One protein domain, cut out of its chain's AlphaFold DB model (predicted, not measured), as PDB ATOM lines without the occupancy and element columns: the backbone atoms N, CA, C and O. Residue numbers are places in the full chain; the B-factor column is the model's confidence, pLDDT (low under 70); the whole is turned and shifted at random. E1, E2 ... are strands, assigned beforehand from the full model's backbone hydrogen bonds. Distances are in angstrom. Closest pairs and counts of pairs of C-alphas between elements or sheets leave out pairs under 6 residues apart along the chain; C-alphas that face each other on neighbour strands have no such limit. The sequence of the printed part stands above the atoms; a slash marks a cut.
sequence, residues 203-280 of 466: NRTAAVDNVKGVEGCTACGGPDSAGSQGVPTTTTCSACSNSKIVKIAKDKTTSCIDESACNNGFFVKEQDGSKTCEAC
ATOM      1  N   ASN A 203     116.146 158.344 140.486       95.38
ATOM      2  CA  ASN A 203     116.316 159.077 141.741       95.38
ATOM      3  C   ASN A 203     115.071 159.853 142.201       95.38
ATOM      4  O   ASN A 203     115.148 160.621 143.163       95.38
ATOM      5  N   ARG A 204     113.920 159.679 141.542       95.06
ATOM      6  CA  ARG A 204     112.680 160.375 141.895       95.06
ATOM      7  C   ARG A 204     112.055 159.776 143.155       95.06
ATOM      8  O   ARG A 204     111.320 158.802 143.083       95.06
ATOM      9  N   THR A 205     112.310 160.360 144.320       94.06
ATOM     10  CA  THR A 205     111.853 159.786 145.601       94.06
ATOM     11  C   THR A 205     110.375 160.015 145.918       94.06
ATOM     12  O   THR A 205     109.797 159.219 146.662       94.06
ATOM     13  N   ALA A 206     109.735 161.057 145.370       93.19
ATOM     14  CA  ALA A 206     108.286 161.196 145.511       93.19
ATOM     15  C   ALA A 206     107.571 160.229 144.568       93.19
ATOM     16  O   ALA A 206     107.992 160.023 143.432       93.19
ATOM     17  N   ALA A 207     106.486 159.643 145.063       94.12
ATOM     18  CA  ALA A 207     105.736 158.658 144.311       94.12
ATOM     19  C   ALA A 207     105.001 159.302 143.128       94.12
ATOM     20  O   ALA A 207     104.275 160.282 143.296       94.12
ATOM     21  N   VAL A 208     105.149 158.691 141.960       92.69
ATOM     22  CA  VAL A 208     104.366 158.950 140.753       92.69
ATOM     23  C   VAL A 208     103.604 157.668 140.459       92.69
ATOM     24  O   VAL A 208     104.208 156.614 140.288       92.69
ATOM     25  N   ASP A 209     102.274 157.734 140.474       92.94
ATOM     26  CA  ASP A 209     101.401 156.578 140.221       92.94
ATOM     27  C   ASP A 209     101.731 155.343 141.078       92.94
ATOM     28  O   ASP A 209     101.765 154.217 140.587       92.94
ATOM     29  N   ASN A 210     101.980 155.568 142.372       94.50
ATOM     30  CA  ASN A 210     102.399 154.552 143.346       94.50
ATOM     31  C   ASN A 210     103.712 153.839 142.991       94.50
ATOM     32  O   ASN A 210     103.939 152.700 143.407       94.50
ATOM     33  N   VAL A 211     104.596 154.510 142.259       95.44
ATOM     34  CA  VAL A 211     105.957 154.052 141.992       95.44
ATOM     35  C   VAL A 211     106.942 155.149 142.364       95.44
ATOM     36  O   VAL A 211     106.690 156.328 142.124       95.44
ATOM     37  N   LYS A 212     108.066 154.779 142.974       95.62
ATOM     38  CA  LYS A 212     109.135 155.721 143.312       95.62
ATOM     39  C   LYS A 212     110.519 155.177 142.973       95.62
ATOM     40  O   LYS A 212     110.752 153.969 142.928       95.62
ATOM     41  N   GLY A 213     111.428 156.111 142.754       96.06
ATOM     42  CA  GLY A 213     112.862 155.926 142.637       96.06
ATOM     43  C   GLY A 213     113.558 155.636 143.972       96.06
ATOM     44  O   GLY A 213     112.948 155.651 145.044       96.06
ATOM     45  N   VAL A 214     114.869 155.436 143.892       96.56
ATOM     46  CA  VAL A 214     115.793 155.293 145.020       96.56
ATOM     47  C   VAL A 214     116.686 156.529 145.076       96.56
ATOM     48  O   VAL A 214     117.295 156.908 144.081       96.56
ATOM     49  N   GLU A 215     116.787 157.172 146.237       95.62
ATOM     50  CA  GLU A 215     117.621 158.366 146.393       95.62
ATOM     51  C   GLU A 215     119.071 158.113 145.946       95.62
ATOM     52  O   GLU A 215     119.692 157.117 146.318       95.62
ATOM     53  N   GLY A 216     119.615 159.019 145.129       94.50
ATOM     54  CA  GLY A 216     120.983 158.914 144.615       94.50
ATOM     55  C   GLY A 216     121.192 157.851 143.532       94.50
ATOM     56  O   GLY A 216     122.329 157.689 143.088       94.50
ATOM     57  N   CYS A 217     120.140 157.163 143.087       96.88
ATOM     58  CA  CYS A 217     120.221 156.136 142.057       96.88
ATOM     59  C   CYS A 217     120.326 156.720 140.641       96.88
ATOM     60  O   CYS A 217     119.518 157.562 140.249       96.88
ATOM     61  N   THR A 218     121.300 156.257 139.861       95.25
ATOM     62  CA  THR A 218     121.565 156.727 138.489       95.25
ATOM     63  C   THR A 218     121.137 155.731 137.419       95.25
ATOM     64  O   THR A 218     120.849 156.145 136.302       95.25
ATOM     65  N   ALA A 219     121.048 154.445 137.754       95.00
ATOM     66  CA  ALA A 219     120.513 153.409 136.879       95.00
ATOM     67  C   ALA A 219     119.639 152.456 137.690       95.00
ATOM     68  O   ALA A 219     119.976 152.119 138.825       95.00
ATOM     69  N   CYS A 220     118.512 152.033 137.124       96.56
ATOM     70  CA  CYS A 220     117.540 151.206 137.821       96.56
ATOM     71  C   CYS A 220     116.703 150.355 136.859       96.56
ATOM     72  O   CYS A 220     116.547 150.685 135.682       96.56
ATOM     73  N   GLY A 221     116.159 149.257 137.382       93.25
ATOM     74  CA  GLY A 221     115.117 148.453 136.754       93.25
ATOM     75  C   GLY A 221     113.747 148.836 137.308       93.25
ATOM     76  O   GLY A 221     113.511 148.762 138.520       93.25
ATOM     77  N   GLY A 222     112.842 149.262 136.426       91.19
ATOM     78  CA  GLY A 222     111.461 149.571 136.797       91.19
ATOM     79  C   GLY A 222     110.726 148.343 137.350       91.19
ATOM     80  O   GLY A 222     111.041 147.226 136.939       91.19
ATOM     81  N   PRO A 223     109.770 148.520 138.278       92.69
ATOM     82  CA  PRO A 223     108.989 147.404 138.796       92.69
ATOM     83  C   PRO A 223     107.981 146.887 137.761       92.69
ATOM     84  O   PRO A 223     107.459 147.658 136.956       92.69
ATOM     85  N   ASP A 224     107.630 145.601 137.853       91.44
ATOM     86  CA  ASP A 224     106.615 144.974 136.987       91.44
ATOM     87  C   ASP A 224     105.203 145.529 137.224       91.44
ATOM     88  O   ASP A 224     104.315 145.415 136.380       91.44
ATOM     89  N   SER A 225     104.949 146.100 138.403       93.44
ATOM     90  CA  SER A 225     103.640 146.623 138.794       93.44
ATOM     91  C   SER A 225     103.768 147.780 139.777       93.44
ATOM     92  O   SER A 225     104.706 147.856 140.577       93.44
ATOM     93  N   ALA A 226     102.801 148.693 139.717       94.19
ATOM     94  CA  ALA A 226     102.688 149.783 140.672       94.19
ATOM     95  C   ALA A 226     102.256 149.287 142.055       94.19
ATOM     96  O   ALA A 226     101.641 148.229 142.193       94.19
ATOM     97  N   GLY A 227     102.587 150.073 143.077       92.62
ATOM     98  CA  GLY A 227     102.167 149.803 144.445       92.62
ATOM     99  C   GLY A 227     100.718 150.205 144.706       92.62
ATOM    100  O   GLY A 227      99.994 150.693 143.832       92.62
ATOM    101  N   SER A 228     100.316 150.059 145.962       92.12
ATOM    102  CA  SER A 228      99.015 150.514 146.447       92.12
ATOM    103  C   SER A 228      99.073 151.967 146.909       92.12
ATOM    104  O   SER A 228     100.142 152.515 147.187       92.12
ATOM    105  N   GLN A 229      97.904 152.593 147.048       87.75
ATOM    106  CA  GLN A 229      97.809 153.931 147.628       87.75
ATOM    107  C   GLN A 229      98.428 153.957 149.032       87.75
ATOM    108  O   GLN A 229      98.101 153.127 149.879       87.75
ATOM    109  N   GLY A 230      99.345 154.898 149.262       88.44
ATOM    110  CA  GLY A 230     100.107 155.016 150.512       88.44
ATOM    111  C   GLY A 230     101.277 154.033 150.659       88.44
ATOM    112  O   GLY A 230     102.085 154.201 151.569       88.44
ATOM    113  N   VAL A 231     101.422 153.057 149.755       91.31
ATOM    114  CA  VAL A 231     102.508 152.061 149.761       91.31
ATOM    115  C   VAL A 231     103.076 151.925 148.341       91.31
ATOM    116  O   VAL A 231     102.783 150.952 147.639       91.31
ATOM    117  N   PRO A 232     103.854 152.919 147.873       94.00
ATOM    118  CA  PRO A 232     104.408 152.896 146.528       94.00
ATOM    119  C   PRO A 232     105.491 151.822 146.385       94.00
ATOM    120  O   PRO A 232     106.337 151.652 147.268       94.00
ATOM    121  N   THR A 233     105.519 151.159 145.232       95.44
ATOM    122  CA  THR A 233     106.596 150.234 144.873       95.44
ATOM    123  C   THR A 233     107.863 151.026 144.568       95.44
ATOM    124  O   THR A 233     107.832 152.028 143.852       95.44
ATOM    125  N   THR A 234     108.994 150.588 145.117       95.31
ATOM    126  CA  THR A 234     110.298 151.215 144.867       95.31
ATOM    127  C   THR A 234     111.017 150.458 143.757       95.31
ATOM    128  O   THR A 234     111.054 149.231 143.784       95.31
ATOM    129  N   THR A 235     111.574 151.174 142.780       95.75
ATOM    130  CA  THR A 235     112.410 150.592 141.715       95.75
ATOM    131  C   THR A 235     113.666 149.919 142.280       95.75
ATOM    132  O   THR A 235     114.157 150.285 143.352       95.75
ATOM    133  N   THR A 236     114.220 148.959 141.543       96.06
ATOM    134  CA  THR A 236     115.490 148.314 141.887       96.06
ATOM    135  C   THR A 236     116.648 149.119 141.310       96.06
ATOM    136  O   THR A 236     116.809 149.208 140.098       96.06
ATOM    137  N   CYS A 237     117.475 149.699 142.169       97.19
ATOM    138  CA  CYS A 237     118.666 150.440 141.790       97.19
ATOM    139  C   CYS A 237     119.820 149.504 141.414       97.19
ATOM    140  O   CYS A 237     120.113 148.557 142.141       97.19
ATOM    141  N   SER A 238     120.501 149.796 140.309       95.12
ATOM    142  CA  SER A 238     121.669 149.057 139.817       95.12
ATOM    143  C   SER A 238     122.954 149.886 139.800       95.12
ATOM    144  O   SER A 238     124.037 149.308 139.758       95.12
ATOM    145  N   ALA A 239     122.863 151.217 139.880       95.12
ATOM    146  CA  ALA A 239     124.022 152.091 140.028       95.12
ATOM    147  C   ALA A 239     123.687 153.341 140.845       95.12
ATOM    148  O   ALA A 239     122.590 153.892 140.748       95.12
ATOM    149  N   CYS A 240     124.661 153.805 141.623       96.31
ATOM    150  CA  CYS A 240     124.528 154.962 142.496       96.31
ATOM    151  C   CYS A 240     125.444 156.110 142.057       96.31
ATOM    152  O   CYS A 240     126.481 155.917 141.424       96.31
ATOM    153  N   SER A 241     125.055 157.327 142.421       92.75
ATOM    154  CA  SER A 241     125.859 158.542 142.259       92.75
ATOM    155  C   SER A 241     126.834 158.748 143.426       92.75
ATOM    156  O   SER A 241     126.720 158.112 144.473       92.75
ATOM    157  N   ASN A 242     127.770 159.691 143.267       89.19
ATOM    158  CA  ASN A 242     128.644 160.189 144.340       89.19
ATOM    159  C   ASN A 242     129.515 159.112 145.015       89.19
ATOM    160  O   ASN A 242     129.709 159.155 146.224       89.19
ATOM    161  N   SER A 243     130.015 158.140 144.244       89.44
ATOM    162  CA  SER A 243     130.850 157.029 144.743       89.44
ATOM    163  C   SER A 243     130.168 156.121 145.777       89.44
ATOM    164  O   SER A 243     130.836 155.328 146.436       89.44
ATOM    165  N   LYS A 244     128.841 156.214 145.915       95.75
ATOM    166  CA  LYS A 244     128.048 155.294 146.731       95.75
ATOM    167  C   LYS A 244     127.940 153.931 146.052       95.75
ATOM    168  O   LYS A 244     128.019 153.829 144.827       95.75
ATOM    169  N   ILE A 245     127.694 152.900 146.850       96.12
ATOM    170  CA  ILE A 245     127.495 151.525 146.389       96.12
ATOM    171  C   ILE A 245     126.035 151.104 146.555       96.12
ATOM    172  O   ILE A 245     125.310 151.620 147.414       96.12
ATOM    173  N   VAL A 246     125.601 150.150 145.731       97.06
ATOM    174  CA  VAL A 246     124.251 149.583 145.822       97.06
ATOM    175  C   VAL A 246     124.210 148.600 146.987       97.06
ATOM    176  O   VAL A 246     124.876 147.565 146.957       97.06
ATOM    177  N   LYS A 247     123.407 148.904 148.005       96.94
ATOM    178  CA  LYS A 247     123.036 147.963 149.062       96.94
ATOM    179  C   LYS A 247     121.837 147.145 148.632       96.94
ATOM    180  O   LYS A 247     120.820 147.728 148.276       96.94
ATOM    181  N   ILE A 248     121.951 145.826 148.740       95.94
ATOM    182  CA  ILE A 248     120.917 144.846 148.419       95.94
ATOM    183  C   ILE A 248     120.528 144.135 149.717       95.94
ATOM    184  O   ILE A 248     121.318 143.393 150.306       95.94
ATOM    185  N   ALA A 249     119.309 144.386 150.185       94.25
ATOM    186  CA  ALA A 249     118.742 143.688 151.330       94.25
ATOM    187  C   ALA A 249     118.215 142.299 150.936       94.25
ATOM    188  O   ALA A 249     118.102 141.954 149.760       94.25
ATOM    189  N   LYS A 250     117.871 141.477 151.933       90.19
ATOM    190  CA  LYS A 250     117.381 140.104 151.708       90.19
ATOM    191  C   LYS A 250     116.081 140.016 150.928       90.19
ATOM    192  O   LYS A 250     115.880 139.078 150.166       90.19
ATOM    193  N   ASP A 251     115.206 140.992 151.126       90.38
ATOM    194  CA  ASP A 251     113.964 141.151 150.371       90.38
ATOM    195  C   ASP A 251     114.200 141.725 148.962       90.38
ATOM    196  O   ASP A 251     113.247 142.043 148.256       90.38
ATOM    197  N   LYS A 252     115.472 141.828 148.542       90.38
ATOM    198  CA  LYS A 252     115.943 142.374 147.265       90.38
ATOM    199  C   LYS A 252     115.696 143.874 147.108       90.38
ATOM    200  O   LYS A 252     115.876 144.408 146.012       90.38
ATOM    201  N   THR A 253     115.322 144.574 148.182       93.56
ATOM    202  CA  THR A 253     115.237 146.034 148.147       93.56
ATOM    203  C   THR A 253     116.628 146.644 148.037       93.56
ATOM    204  O   THR A 253     117.610 146.136 148.589       93.56
ATOM    205  N   THR A 254     116.712 147.739 147.287       96.88
ATOM    206  CA  THR A 254     117.980 148.397 146.973       96.88
ATOM    207  C   THR A 254     118.034 149.815 147.507       96.88
ATOM    208  O   THR A 254     117.049 150.548 147.428       96.88
ATOM    209  N   SER A 255     119.206 150.229 147.977       96.75
ATOM    210  CA  SER A 255     119.477 151.605 148.408       96.75
ATOM    211  C   SER A 255     120.903 152.016 148.049       96.75
ATOM    212  O   SER A 255     121.762 151.160 147.855       96.75
ATOM    213  N   CYS A 256     121.159 153.320 147.956       97.25
ATOM    214  CA  CYS A 256     122.501 153.852 147.743       97.25
ATOM    215  C   CYS A 256     123.113 154.287 149.073       97.25
ATOM    216  O   CYS A 256     122.597 155.197 149.725       97.25
ATOM    217  N   ILE A 257     124.227 153.666 149.453       96.56
ATOM    218  CA  ILE A 257     124.924 153.948 150.713       96.56
ATOM    219  C   ILE A 257     126.404 154.226 150.470       96.56
ATOM    220  O   ILE A 257     126.970 153.807 149.463       96.56
ATOM    221  N   ASP A 258     127.042 154.895 151.421       95.62
ATOM    222  CA  ASP A 258     128.499 154.939 151.481       95.62
ATOM    223  C   ASP A 258     129.052 153.547 151.829       95.62
ATOM    224  O   ASP A 258     128.451 152.811 152.615       95.62
ATOM    225  N   GLU A 259     130.202 153.180 151.260       94.56
ATOM    226  CA  GLU A 259     130.822 151.858 151.463       94.56
ATOM    227  C   GLU A 259     131.058 151.547 152.949       94.56
ATOM    228  O   GLU A 259     130.817 150.429 153.401       94.56
ATOM    229  N   SER A 260     131.419 152.558 153.743       93.56
ATOM    230  CA  SER A 260     131.625 152.432 155.192       93.56
ATOM    231  C   SER A 260     130.364 152.035 155.967       93.56
ATOM    232  O   SER A 260     130.472 151.472 157.056       93.56
ATOM    233  N   ALA A 261     129.172 152.284 155.416       95.19
ATOM    234  CA  ALA A 261     127.898 151.866 155.996       95.19
ATOM    235  C   ALA A 261     127.533 150.406 155.653       95.19
ATOM    236  O   ALA A 261     126.511 149.901 156.130       95.19
ATOM    237  N   CYS A 262     128.348 149.715 154.846       96.00
ATOM    238  CA  CYS A 262     128.190 148.294 154.558       96.00
ATOM    239  C   CYS A 262     128.779 147.431 155.679       96.00
ATOM    240  O   CYS A 262     129.890 146.915 155.604       96.00
ATOM    241  N   ASN A 263     128.028 147.321 156.763       91.19
ATOM    242  CA  ASN A 263     128.401 146.573 157.954       91.19
ATOM    243  C   ASN A 263     127.136 146.001 158.613       91.19
ATOM    244  O   ASN A 263     126.030 146.195 158.106       91.19
ATOM    245  N   ASN A 264     127.293 145.310 159.749       87.38
ATOM    246  CA  ASN A 264     126.186 144.812 160.577       87.38
ATOM    247  C   ASN A 264     125.187 143.931 159.797       87.38
ATOM    248  O   ASN A 264     124.053 144.329 159.530       87.38
ATOM    249  N   GLY A 265     125.607 142.716 159.440       93.19
ATOM    250  CA  GLY A 265     124.795 141.780 158.652       93.19
ATOM    251  C   GLY A 265     124.878 142.001 157.141       93.19
ATOM    252  O   GLY A 265     124.049 141.471 156.406       93.19
ATOM    253  N   PHE A 266     125.871 142.762 156.680       96.56
ATOM    254  CA  PHE A 266     126.178 142.978 155.270       96.56
ATOM    255  C   PHE A 266     127.684 142.880 155.026       96.56
ATOM    256  O   PHE A 266     128.474 143.073 155.954       96.56
ATOM    257  N   PHE A 267     128.063 142.618 153.777       96.06
ATOM    258  CA  PHE A 267     129.451 142.595 153.326       96.06
ATOM    259  C   PHE A 267     129.598 143.273 151.963       96.06
ATOM    260  O   PHE A 267     128.665 143.297 151.156       96.06
ATOM    261  N   VAL A 268     130.782 143.832 151.714       96.19
ATOM    262  CA  VAL A 268     131.127 144.394 150.408       96.19
ATOM    263  C   VAL A 268     131.533 143.250 149.491       96.19
ATOM    264  O   VAL A 268     132.485 142.523 149.773       96.19
ATOM    265  N   LYS A 269     130.812 143.104 148.386       94.88
ATOM    266  CA  LYS A 269     131.178 142.218 147.292       94.88
ATOM    267  C   LYS A 269     131.803 143.046 146.188       94.88
ATOM    268  O   LYS A 269     131.190 143.987 145.686       94.88
ATOM    269  N   GLU A 270     133.012 142.668 145.804       92.31
ATOM    270  CA  GLU A 270     133.711 143.266 144.675       92.31
ATOM    271  C   GLU A 270     133.712 142.283 143.506       92.31
ATOM    272  O   GLU A 270     134.131 141.133 143.651       92.31
ATOM    273  N   GLN A 271     133.229 142.726 142.349       86.19
ATOM    274  CA  GLN A 271     133.226 141.932 141.126       86.19
ATOM    275  C   GLN A 271     133.554 142.836 139.936       86.19
ATOM    276  O   GLN A 271     132.872 143.832 139.704       86.19
ATOM    277  N   ASP A 272     134.617 142.503 139.200       84.25
ATOM    278  CA  ASP A 272     135.043 143.208 137.980       84.25
ATOM    279  C   ASP A 272     135.201 144.738 138.150       84.25
ATOM    280  O   ASP A 272     134.924 145.520 137.242       84.25
ATOM    281  N   GLY A 273     135.639 145.184 139.333       80.00
ATOM    282  CA  GLY A 273     135.807 146.607 139.664       80.00
ATOM    283  C   GLY A 273     134.525 147.332 140.099       80.00
ATOM    284  O   GLY A 273     134.580 148.526 140.390       80.00
ATOM    285  N   SER A 274     133.390 146.630 140.183       85.38
ATOM    286  CA  SER A 274     132.143 147.119 140.779       85.38
ATOM    287  C   SER A 274     131.992 146.621 142.214       85.38
ATOM    288  O   SER A 274     132.356 145.485 142.521       85.38
ATOM    289  N   LYS A 275     131.431 147.462 143.090       93.94
ATOM    290  CA  LYS A 275     131.175 147.130 144.495       93.94
ATOM    291  C   LYS A 275     129.681 147.154 144.804       93.94
ATOM    292  O   LYS A 275     128.998 148.141 144.523       93.94
ATOM    293  N   THR A 276     129.190 146.102 145.447       95.62
ATOM    294  CA  THR A 276     127.839 146.031 146.020       95.62
ATOM    295  C   THR A 276     127.913 145.691 147.503       95.62
ATOM    296  O   THR A 276     128.893 145.128 147.981       95.62
ATOM    297  N   CYS A 277     126.882 146.066 148.256       97.44
ATOM    298  CA  CYS A 277     126.740 145.718 149.663       97.44
ATOM    299  C   CYS A 277     125.624 144.684 149.815       97.44
ATOM    300  O   CYS A 277     124.443 145.031 149.747       97.44
ATOM    301  N   GLU A 278     125.982 143.417 149.990       96.69
ATOM    302  CA  GLU A 278     125.029 142.305 150.012       96.69
ATOM    303  C   GLU A 278     124.748 141.841 151.444       96.69
ATOM    304  O   GLU A 278     125.620 141.868 152.316       96.69
ATOM    305  N   ALA A 279     123.501 141.451 151.706       97.06
ATOM    306  CA  ALA A 279     123.094 140.942 153.009       97.06
ATOM    307  C   ALA A 279     123.698 139.557 153.287       97.06
ATOM    308  O   ALA A 279     123.673 138.669 152.435       97.06
ATOM    309  N   CYS A 280     124.164 139.355 154.515       96.06
ATOM    310  CA  CYS A 280     124.573 138.051 155.023       96.06
ATOM    311  C   CYS A 280     123.377 137.108 155.221       96.06
ATOM    312  O   CYS A 280     122.225 137.548 155.314       96.06
TER     313      CYS A 280
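Overview. This is residues 203 to 280 of the 466 residues of the protein "Chromosome segregation ATPase" of Giardia intestinalis (UniProt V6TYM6). With little regular structure, the domain has a strongly twisted sheet of two hairpins, E3-E4 and E5-E6, at one end, hairpin E1-E2 over E3 and E4, and loops 207 to 211 and 224 to 233 at the other end. The 78 printed residues include six named strands in order E1 to E6, 30 residues, all strand. The mixed sheet runs E4, E3, E6, E5. The whole is compact, radius of gyration of the C-alphas 12.9 A, only just elongated, spanning 36 by 23 by 19 A.

Along the chain. E1 is residues 217 to 221, from C-alpha 217 at (120.221, 156.136, 142.057); E2 is 236 to 240, E3 245 to 248, E4 254 to 257, E5 266 to 271, 15.8 A from first to last C-alpha, and E6 274 to 279, 16.4 A, ending with C-alpha 279 at (123.094, 140.942, 153.009).

Arrangement. Within hydrogen-bond range are N 221 and O 236 in antiparallel E1-E2, 2.8 A; N 247 and O 255 in antiparallel E3-E4, 2.8 A; N 277 and O 246 in parallel E3-E6, 2.8 A; N 269 and O 276 in antiparallel E5-E6, 2.8 A. The closest C-alphas of E2 and E4, Cys 237 and Thr 254, are 5.6 A apart.

Size, cuts and confidence. The printed part has no cut; link E1 to E2 is long; no printed residue is under 70 in pLDDT.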